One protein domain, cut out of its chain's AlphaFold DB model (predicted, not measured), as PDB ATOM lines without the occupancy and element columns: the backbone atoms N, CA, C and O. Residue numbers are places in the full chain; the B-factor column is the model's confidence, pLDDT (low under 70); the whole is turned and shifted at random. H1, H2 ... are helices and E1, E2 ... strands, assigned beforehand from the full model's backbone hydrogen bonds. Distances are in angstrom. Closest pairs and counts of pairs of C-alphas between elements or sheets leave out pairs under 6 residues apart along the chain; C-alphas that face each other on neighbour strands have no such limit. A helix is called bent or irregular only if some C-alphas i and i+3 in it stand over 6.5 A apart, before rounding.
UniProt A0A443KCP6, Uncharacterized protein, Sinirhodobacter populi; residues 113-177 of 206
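This is residues 113 to 177 of the 206 residues of an uncharacterized protein of Sinirhodobacter populi (UniProt A0A443KCP6). A long strand, E5, is the spine of a strongly twisted sheet, with E1 along one side of it and, on the other side, E4 near its start and the hairpin of E2 and E3 near its end. The short helix H1 covers part of the sheet, and H2 carries on from the end of E5, with residues 172 to 177 sticking out. The printed part has 65 residues, with two named helices and five named strands: along the chain E1 comes first, then H1, then the strands E2 to E5, and H2 last; the sheet is branched, with the antiparallel neighbour pairs E1 and E5, E2 and E3, E3 and E5, and E4 and E5. The class is mixed, helices and strands. The whole is only just compact, close to loose, with a radius of gyration of the C-alphas of 12.6 A, and elongated, spanning 42 by 23 by 21 A.

Residues 113 to 114 pair antiparallel with residues 117 to 118 of E1. E1, residues 117 to 123, is 19.4 A long and begins at C-alpha 117 at (104.772, 111.082, 133.794). H1 is residues 124 to 129; it is irregular, with C-alphas 125 and 128 7.7 A apart. E2 is residues 135 to 138. E3, residues 141 to 148, spans 19.0 A and bends by 53 degrees at residue 144. E4 is residues 152 to 154. E5, residues 157 to 166, spans 27.7 A from C-alpha 157 at (116.864, 126.186, 119.069). H2, residues 167 to 176, spans 14.3 A and ends at C-alpha 176 at (107.657, 96.572, 144.430).

E5 has staggered pairing. E1, on one side of it, is antiparallel to it at 154 degrees, with N 120 and O 162 2.9 A apart. On the other side E4 makes a hairpin with E5, with N 152 and O 159 2.8 A apart. E3 lies on that side too, antiparallel to E5, with N 144 and O 165 2.8 A apart. E2 and E3 form a hairpin, with N 136 and O 143 2.8 A apart. E1 and E2 are apart. H1 is on the sheet at a height of 6.8 A, only just over E1, on which 3 of its C-alphas fall; it runs along the strands, at 27 degrees to E1 on the local plane. Its closest C-alphas to E5 are those of Ala 124 and Asn 159, 5.2 A. H2 is on the sheet, over E3 and E5, and stands up from it at 54 degrees; its closest C-alphas to E3 are those of Leu 167 and Tyr 143, 4.8 A. Every O i to N i+4 pair of H2 is within hydrogen-bond range; H1 has 0 of 2, and 1 of its 3 O i to N i+3 pairs.

The two C-alphas farthest apart, those of Gly 156 and Gly 176, are 43.1 A apart. The printed part has no cut, and its links between named elements are tight. Mean pLDDT of the printed part is 84.1; residues 113 to 115, 154 to 157 and 176 to 177 are under 70.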
ATOM      1  N   SER A 113     100.878 114.586 130.242       54.03
ATOM      2  CA  SER A 113     100.779 113.430 131.116       54.03
ATOM      3  C   SER A 113     100.712 112.202 130.213       54.03
ATOM      4  O   SER A 113      99.695 111.943 129.565       54.03
ATOM      5  N   ILE A 114     101.835 111.504 130.086       60.12
ATOM      6  CA  ILE A 114     101.875 110.184 129.471       60.12
ATOM      7  C   ILE A 114     101.868 109.236 130.654       60.12
ATOM      8  O   ILE A 114     102.859 109.114 131.364       60.12
ATOM      9  N   GLU A 115     100.706 108.642 130.922       64.12
ATOM     10  CA  GLU A 115     100.541 107.674 132.011       64.12
ATOM     11  C   GLU A 115     100.950 108.219 133.394       64.12
ATOM     12  O   GLU A 115     101.392 107.454 134.245       64.12
ATOM     13  N   GLY A 116     100.819 109.530 133.635       74.38
ATOM     14  CA  GLY A 116     101.202 110.173 134.900       74.38
ATOM     15  C   GLY A 116     102.640 110.699 134.965       74.38
ATOM     16  O   GLY A 116     102.970 111.385 135.930       74.38
ATOM     17  N   ASP A 117     103.462 110.446 133.943       83.44
ATOM     18  CA  ASP A 117     104.772 111.082 133.794       83.44
ATOM     19  C   ASP A 117     104.625 112.410 133.046       83.44
ATOM     20  O   ASP A 117     103.806 112.549 132.133       83.44
ATOM     21  N   VAL A 118     105.431 113.394 133.432       84.25
ATOM     22  CA  VAL A 118     105.470 114.717 132.811       84.25
ATOM     23  C   VAL A 118     106.586 114.736 131.780       84.25
ATOM     24  O   VAL A 118     107.725 114.386 132.072       84.25
ATOM     25  N   ARG A 119     106.276 115.155 130.555       86.06
ATOM     26  CA  ARG A 119     107.285 115.393 129.524       86.06
ATOM     27  C   ARG A 119     107.501 116.888 129.357       86.06
ATOM     28  O   ARG A 119     106.588 117.580 128.917       86.06
ATOM     29  N   ILE A 120     108.727 117.335 129.591       83.69
ATOM     30  CA  ILE A 120     109.147 118.719 129.376       83.69
ATOM     31  C   ILE A 120     110.110 118.823 128.191       83.69
ATOM     32  O   ILE A 120     110.714 117.829 127.768       83.69
ATOM     33  N   PHE A 121     110.261 120.026 127.642       83.12
ATOM     34  CA  PHE A 121     111.285 120.326 126.645       83.12
ATOM     35  C   PHE A 121     112.342 121.260 127.228       83.12
ATOM     36  O   PHE A 121     112.023 122.354 127.682       83.12
ATOM     37  N   VAL A 122     113.602 120.829 127.179       82.88
ATOM     38  CA  VAL A 122     114.750 121.552 127.740       82.88
ATOM     39  C   VAL A 122     115.686 121.956 126.608       82.88
ATOM     40  O   VAL A 122     115.980 121.145 125.729       82.88
ATOM     41  N   ASN A 123     116.152 123.203 126.602       82.12
ATOM     42  CA  ASN A 123     117.145 123.666 125.635       82.12
ATOM     43  C   ASN A 123     118.463 122.896 125.840       82.12
ATOM     44  O   ASN A 123     118.864 122.633 126.970       82.12
ATOM     45  N   ALA A 124     119.150 122.545 124.754       82.06
ATOM     46  CA  ALA A 124     120.438 121.853 124.795       82.06
ATOM     47  C   ALA A 124     121.494 122.577 125.648       82.06
ATOM     48  O   ALA A 124     122.391 121.921 126.160       82.06
ATOM     49  N   ALA A 125     121.381 123.895 125.838       80.00
ATOM     50  CA  ALA A 125     122.258 124.653 126.732       80.00
ATOM     51  C   ALA A 125     122.137 124.258 128.219       80.00
ATOM     52  O   ALA A 125     123.097 124.436 128.960       80.00
ATOM     53  N   HIS A 126     120.996 123.702 128.638       81.69
ATOM     54  CA  HIS A 126     120.689 123.348 130.034       81.69
ATOM     55  C   HIS A 126     120.551 121.840 130.250       81.69
ATOM     56  O   HIS A 126     120.140 121.390 131.316       81.69
ATOM     57  N   ILE A 127     120.838 121.025 129.231       88.88
ATOM     58  CA  ILE A 127     120.540 119.592 129.301       88.88
ATOM     59  C   ILE A 127     121.378 118.857 130.349       88.88
ATOM     60  O   ILE A 127     120.910 117.879 130.923       88.88
ATOM     61  N   ASP A 128     122.575 119.363 130.644       88.81
ATOM     62  CA  ASP A 128     123.487 118.790 131.635       88.81
ATOM     63  C   ASP A 128     122.931 118.869 133.071       88.81
ATOM     64  O   ASP A 128     123.381 118.135 133.950       88.81
ATOM     65  N   GLU A 129     121.919 119.710 133.312       87.44
ATOM     66  CA  GLU A 129     121.205 119.799 134.591       87.44
ATOM     67  C   GLU A 129     120.231 118.622 134.802       87.44
ATOM     68  O   GLU A 129     119.830 118.345 135.932       87.44
ATOM     69  N   TYR A 130     119.872 117.901 133.733       90.75
ATOM     70  CA  TYR A 130     118.871 116.832 133.737       90.75
ATOM     71  C   TYR A 130     119.518 115.467 133.513       90.75
ATOM     72  O   TYR A 130     119.511 114.917 132.413       90.75
ATOM     73  N   VAL A 131     120.051 114.887 134.585       92.44
ATOM     74  CA  VAL A 131     120.669 113.555 134.549       92.44
ATOM     75  C   VAL A 131     119.624 112.483 134.863       92.44
ATOM     76  O   VAL A 131     118.866 112.627 135.820       92.44
ATOM     77  N   GLU A 132     119.570 111.396 134.091       93.06
ATOM     78  CA  GLU A 132     118.681 110.261 134.391       93.06
ATOM     79  C   GLU A 132     118.933 109.724 135.815       93.06
ATOM     80  O   GLU A 132     120.072 109.519 136.232       93.06
ATOM     81  N   GLY A 133     117.859 109.533 136.582       91.56
ATOM     82  CA  GLY A 133     117.878 109.167 137.998       91.56
ATOM     83  C   GLY A 133     117.977 110.348 138.972       91.56
ATOM     84  O   GLY A 133     117.799 110.140 140.169       91.56
ATOM     85  N   SER A 134     118.233 111.571 138.493       94.19
ATOM     86  CA  SER A 134     118.293 112.765 139.348       94.19
ATOM     87  C   SER A 134     116.906 113.254 139.769       94.19
ATOM     88  O   SER A 134     115.927 113.106 139.028       94.19
ATOM     89  N   GLU A 135     116.833 113.861 140.954       93.12
ATOM     90  CA  GLU A 135     115.651 114.582 141.420       93.12
ATOM     91  C   GLU A 135     115.572 115.970 140.785       93.12
ATOM     92  O   GLU A 135     116.564 116.691 140.714       93.12
ATOM     93  N   GLN A 136     114.372 116.353 140.358       90.81
ATOM     94  CA  GLN A 136     114.084 117.655 139.770       90.81
ATOM     95  C   GLN A 136     112.801 118.227 140.361       90.81
ATOM     96  O   GLN A 136     111.813 117.514 140.548       90.81
ATOM     97  N   VAL A 137     112.798 119.533 140.627       86.50
ATOM     98  CA  VAL A 137     111.598 120.248 141.071       86.50
ATOM     99  C   VAL A 137     110.949 120.903 139.861       86.50
ATOM    100  O   VAL A 137     111.538 121.772 139.229       86.50
ATOM    101  N   HIS A 138     109.715 120.510 139.557       83.00
ATOM    102  CA  HIS A 138     108.922 121.094 138.479       83.00
ATOM    103  C   HIS A 138     107.559 121.528 139.028       83.00
ATOM    104  O   HIS A 138     106.840 120.731 139.636       83.00
ATOM    105  N   LYS A 139     107.206 122.810 138.867       80.06
ATOM    106  CA  LYS A 139     105.945 123.394 139.371       80.06
ATOM    107  C   LYS A 139     105.665 123.094 140.854       80.06
ATOM    108  O   LYS A 139     104.529 122.821 141.243       80.06
ATOM    109  N   GLY A 140     106.714 123.118 141.678       80.75
ATOM    110  CA  GLY A 140     106.635 122.878 143.124       80.75
ATOM    111  C   GLY A 140     106.494 121.412 143.546       80.75
ATOM    112  O   GLY A 140     106.368 121.156 144.740       80.75
ATOM    113  N   ASN A 141     106.532 120.458 142.609       82.31
ATOM    114  CA  ASN A 141     106.527 119.025 142.907       82.31
ATOM    115  C   ASN A 141     107.877 118.394 142.545       82.31
ATOM    116  O   ASN A 141     108.524 118.820 141.587       82.31
ATOM    117  N   THR A 142     108.284 117.371 143.296       90.38
ATOM    118  CA  THR A 142     109.529 116.628 143.051       90.38
ATOM    119  C   THR A 142     109.287 115.445 142.118       90.38
ATOM    120  O   THR A 142     108.364 114.645 142.313       90.38
ATOM    121  N   TYR A 143     110.156 115.315 141.124       93.25
ATOM    122  CA  TYR A 143     110.155 114.258 140.125       93.25
ATOM    123  C   TYR A 143     111.533 113.612 140.023       93.25
ATOM    124  O   TYR A 143     112.534 114.219 140.384       93.25
ATOM    125  N   ILE A 144     111.579 112.408 139.466       95.44
ATOM    126  CA  ILE A 144     112.800 111.741 139.026       95.44
ATOM    127  C   ILE A 144     112.882 111.828 137.508       95.44
ATOM    128  O   ILE A 144     111.916 111.504 136.810       95.44
ATOM    129  N   VAL A 145     114.037 112.232 136.987       94.44
ATOM    130  CA  VAL A 145     114.315 112.166 135.549       94.44
ATOM    131  C   VAL A 145     114.421 110.701 135.148       94.44
ATOM    132  O   VAL A 145     115.343 110.007 135.562       94.44
ATOM    133  N   THR A 146     113.493 110.205 134.339       93.56
ATOM    134  CA  THR A 146     113.511 108.803 133.893       93.56
ATOM    135  C   THR A 146     114.174 108.630 132.545       93.56
ATOM    136  O   THR A 146     114.770 107.585 132.294       93.56
ATOM    137  N   HIS A 147     114.061 109.633 131.675       93.12
ATOM    138  CA  HIS A 147     114.633 109.560 130.344       93.12
ATOM    139  C   HIS A 147     114.949 110.936 129.763       93.12
ATOM    140  O   HIS A 147     114.133 111.860 129.853       93.12
ATOM    141  N   VAL A 148     116.088 111.038 129.074       92.38
ATOM    142  CA  VAL A 148     116.432 112.185 128.227       92.38
ATOM    143  C   VAL A 148     116.412 111.780 126.753       92.38
ATOM    144  O   VAL A 148     117.246 111.035 126.245       92.38
ATOM    145  N   GLY A 149     115.428 112.307 126.034       89.19
ATOM    146  CA  GLY A 149     115.234 112.091 124.610       89.19
ATOM    147  C   GLY A 149     116.271 112.799 123.733       89.19
ATOM    148  O   GLY A 149     116.995 113.707 124.144       89.19
ATOM    149  N   ARG A 150     116.301 112.404 122.456       89.56
ATOM    150  CA  ARG A 150     117.213 112.972 121.452       89.56
ATOM    151  C   ARG A 150     116.954 114.458 121.200       89.56
ATOM    152  O   ARG A 150     115.799 114.890 121.170       89.56
ATOM    153  N   ALA A 151     118.034 115.175 120.900       88.81
ATOM    154  CA  ALA A 151     118.012 116.553 120.430       88.81
ATOM    155  C   ALA A 151     117.115 116.716 119.192       88.81
ATOM    156  O   ALA A 151     117.149 115.901 118.263       88.81
ATOM    157  N   ARG A 152     116.324 117.787 119.166       82.88
ATOM    158  CA  ARG A 152     115.481 118.197 118.042       82.88
ATOM    159  C   ARG A 152     115.599 119.694 117.832       82.88
ATOM    160  O   ARG A 152     115.570 120.458 118.791       82.88
ATOM    161  N   GLU A 153     115.681 120.106 116.576       79.25
ATOM    162  CA  GLU A 153     115.595 121.517 116.227       79.25
ATOM    163  C   GLU A 153     114.123 121.948 116.231       79.25
ATOM    164  O   GLU A 153     113.308 121.425 115.469       79.25
ATOM    165  N   ASP A 154     113.780 122.896 117.097       68.19
ATOM    166  CA  ASP A 154     112.489 123.579 117.083       68.19
ATOM    167  C   ASP A 154     112.709 125.079 117.247       68.19
ATOM    168  O   ASP A 154     113.494 125.537 118.072       68.19
ATOM    169  N   GLY A 155     112.037 125.883 116.430       60.72
ATOM    170  CA  GLY A 155     112.169 127.334 116.548       60.72
ATOM    171  C   GLY A 155     113.490 127.927 116.032       60.72
ATOM    172  O   GLY A 155     113.518 129.136 115.811       60.72
ATOM    173  N   GLY A 156     114.516 127.115 115.749       63.12
ATOM    174  CA  GLY A 156     115.915 127.545 115.593       63.12
ATOM    175  C   GLY A 156     116.769 127.294 116.846       63.12
ATOM    176  O   GLY A 156     117.940 127.663 116.859       63.12
ATOM    177  N   ASN A 157     116.188 126.656 117.867       68.50
ATOM    178  CA  ASN A 157     116.864 126.186 119.069       68.50
ATOM    179  C   ASN A 157     116.944 124.656 119.045       68.50
ATOM    180  O   ASN A 157     116.067 123.984 118.496       68.50
ATOM    181  N   ILE A 158     117.988 124.103 119.657       76.62
ATOM    182  CA  ILE A 158     118.121 122.659 119.858       76.62
ATOM    183  C   ILE A 158     117.515 122.336 121.222       76.62
ATOM    184  O   ILE A 158     117.955 122.884 122.224       76.62
ATOM    185  N   ASN A 159     116.514 121.459 121.258       83.12
ATOM    186  CA  ASN A 159     115.817 121.068 122.481       83.12
ATOM    187  C   ASN A 159     115.817 119.546 122.655       83.12
ATOM    188  O   ASN A 159     115.757 118.794 121.682       83.12
ATOM    189  N   HIS A 160     115.815 119.091 123.899       88.25
ATOM    190  CA  HIS A 160     115.661 117.701 124.309       88.25
ATOM    191  C   HIS A 160     114.310 117.508 124.987       88.25
ATOM    192  O   HIS A 160     113.767 118.426 125.592       88.25
ATOM    193  N   SER A 161     113.750 116.306 124.885       89.31
ATOM    194  CA  SER A 161     112.597 115.931 125.705       89.31
ATOM    195  C   SER A 161     113.084 115.287 126.985       89.31
ATOM    196  O   SER A 161     113.817 114.312 126.897       89.31
ATOM    197  N   VAL A 162     112.652 115.773 128.137       90.12
ATOM    198  CA  VAL A 162     112.965 115.158 129.428       90.12
ATOM    199  C   VAL A 162     111.681 114.599 130.019       90.12
ATOM    200  O   VAL A 162     110.647 115.269 130.014       90.12
ATOM    201  N   PHE A 163     111.733 113.352 130.469       90.75
ATOM    202  CA  PHE A 163     110.611 112.659 131.092       90.75
ATOM    203  C   PHE A 163     110.817 112.631 132.604       90.75
ATOM    204  O   PHE A 163     111.879 112.245 133.089       90.75
ATOM    205  N   LEU A 164     109.794 113.071 133.326       91.44
ATOM    206  CA  LEU A 164     109.782 113.287 134.761       91.44
ATOM    207  C   LEU A 164     108.698 112.405 135.385       91.44
ATOM    208  O   LEU A 164     107.505 112.609 135.156       91.44
ATOM    209  N   MET A 165     109.104 111.434 136.195       92.94
ATOM    210  CA  MET A 165     108.187 110.582 136.950       92.94
ATOM    211  C   MET A 165     107.985 111.153 138.356       92.94
ATOM    212  O   MET A 165     108.976 111.494 138.999       92.94
ATOM    213  N   PRO A 166     106.748 111.254 138.878       93.62
ATOM    214  CA  PRO A 166     106.530 111.704 140.252       93.62
ATOM    215  C   PRO A 166     107.317 110.853 141.255       93.62
ATOM    216  O   PRO A 166     107.265 109.622 141.176       93.62
ATOM    217  N   LEU A 167     107.990 111.486 142.223       92.25
ATOM    218  CA  LEU A 167     108.838 110.781 143.196       92.25
ATOM    219  C   LEU A 167     108.091 109.635 143.902       92.25
ATOM    220  O   LEU A 167     108.574 108.508 143.925       92.25
ATOM    221  N   ALA A 168     106.858 109.880 144.354       89.31
ATOM    222  CA  ALA A 168     106.032 108.867 145.016       89.31
ATOM    223  C   ALA A 168     105.785 107.613 144.148       89.31
ATOM    224  O   ALA A 168     105.705 106.497 144.660       89.31
ATOM    225  N   ARG A 169     105.671 107.777 142.822       89.81
ATOM    226  CA  ARG A 169     105.515 106.651 141.888       89.81
ATOM    227  C   ARG A 169     106.829 105.891 141.730       89.81
ATOM    228  O   ARG A 169     106.813 104.662 141.709       89.81
ATOM    229  N   TYR A 170     107.940 106.614 141.623       91.00
ATOM    230  CA  TYR A 170     109.268 106.020 141.534       91.00
ATOM    231  C   TYR A 170     109.591 105.186 142.784       91.00
ATOM    232  O   TYR A 170     109.975 104.023 142.670       91.00
ATOM    233  N   GLU A 171     109.340 105.726 143.978       89.62
ATOM    234  CA  GLU A 171     109.527 105.021 145.253       89.62
ATOM    235  C   GLU A 171     108.666 103.754 145.347       89.62
ATOM    236  O   GLU A 171     109.166 102.694 145.724       89.62
ATOM    237  N   ALA A 172     107.395 103.824 144.935       87.31
ATOM    238  CA  ALA A 172     106.509 102.660 144.904       87.31
ATOM    239  C   ALA A 172     107.014 101.558 143.952       87.31
ATOM    240  O   ALA A 172     106.920 100.371 144.273       87.31
ATOM    241  N   GLN A 173     107.592 101.925 142.801       87.19
ATOM    242  CA  GLN A 173     108.202 100.959 141.881       87.19
ATOM    243  C   GLN A 173     109.444 100.289 142.476       87.19
ATOM    244  O   GLN A 173     109.644  99.094 142.259       87.19
ATOM    245  N   GLN A 174     110.260 101.027 143.232       86.44
ATOM    246  CA  GLN A 174     111.438 100.461 143.892       86.44
ATOM    247  C   GLN A 174     111.054  99.509 145.029       86.44
ATOM    248  O   GLN A 174     111.645  98.440 145.160       86.44
ATOM    249  N   GLN A 175     110.014  99.840 145.797       80.56
ATOM    250  CA  GLN A 175     109.489  98.962 146.849       80.56
ATOM    251  C   GLN A 175     108.885  97.671 146.274       80.56
ATOM    252  O   GLN A 175     109.108  96.595 146.821       80.56
ATOM    253  N   GLY A 176     108.199  97.746 145.127       69.62
ATOM    254  CA  GLY A 176     107.657  96.572 144.430       69.62
ATOM    255  C   GLY A 176     108.706  95.668 143.767       69.62
ATOM    256  O   GLY A 176     108.392  94.535 143.412       69.62
ATOM    257  N   ARG A 177     109.951  96.136 143.605       60.44
ATOM    258  CA  ARG A 177     111.089  95.319 143.135       60.44
ATOM    259  C   ARG A 177     111.853  94.633 144.274       60.44
ATOM    260  O   ARG A 177     112.761  93.855 143.999       60.44
TER     261      ARG A 177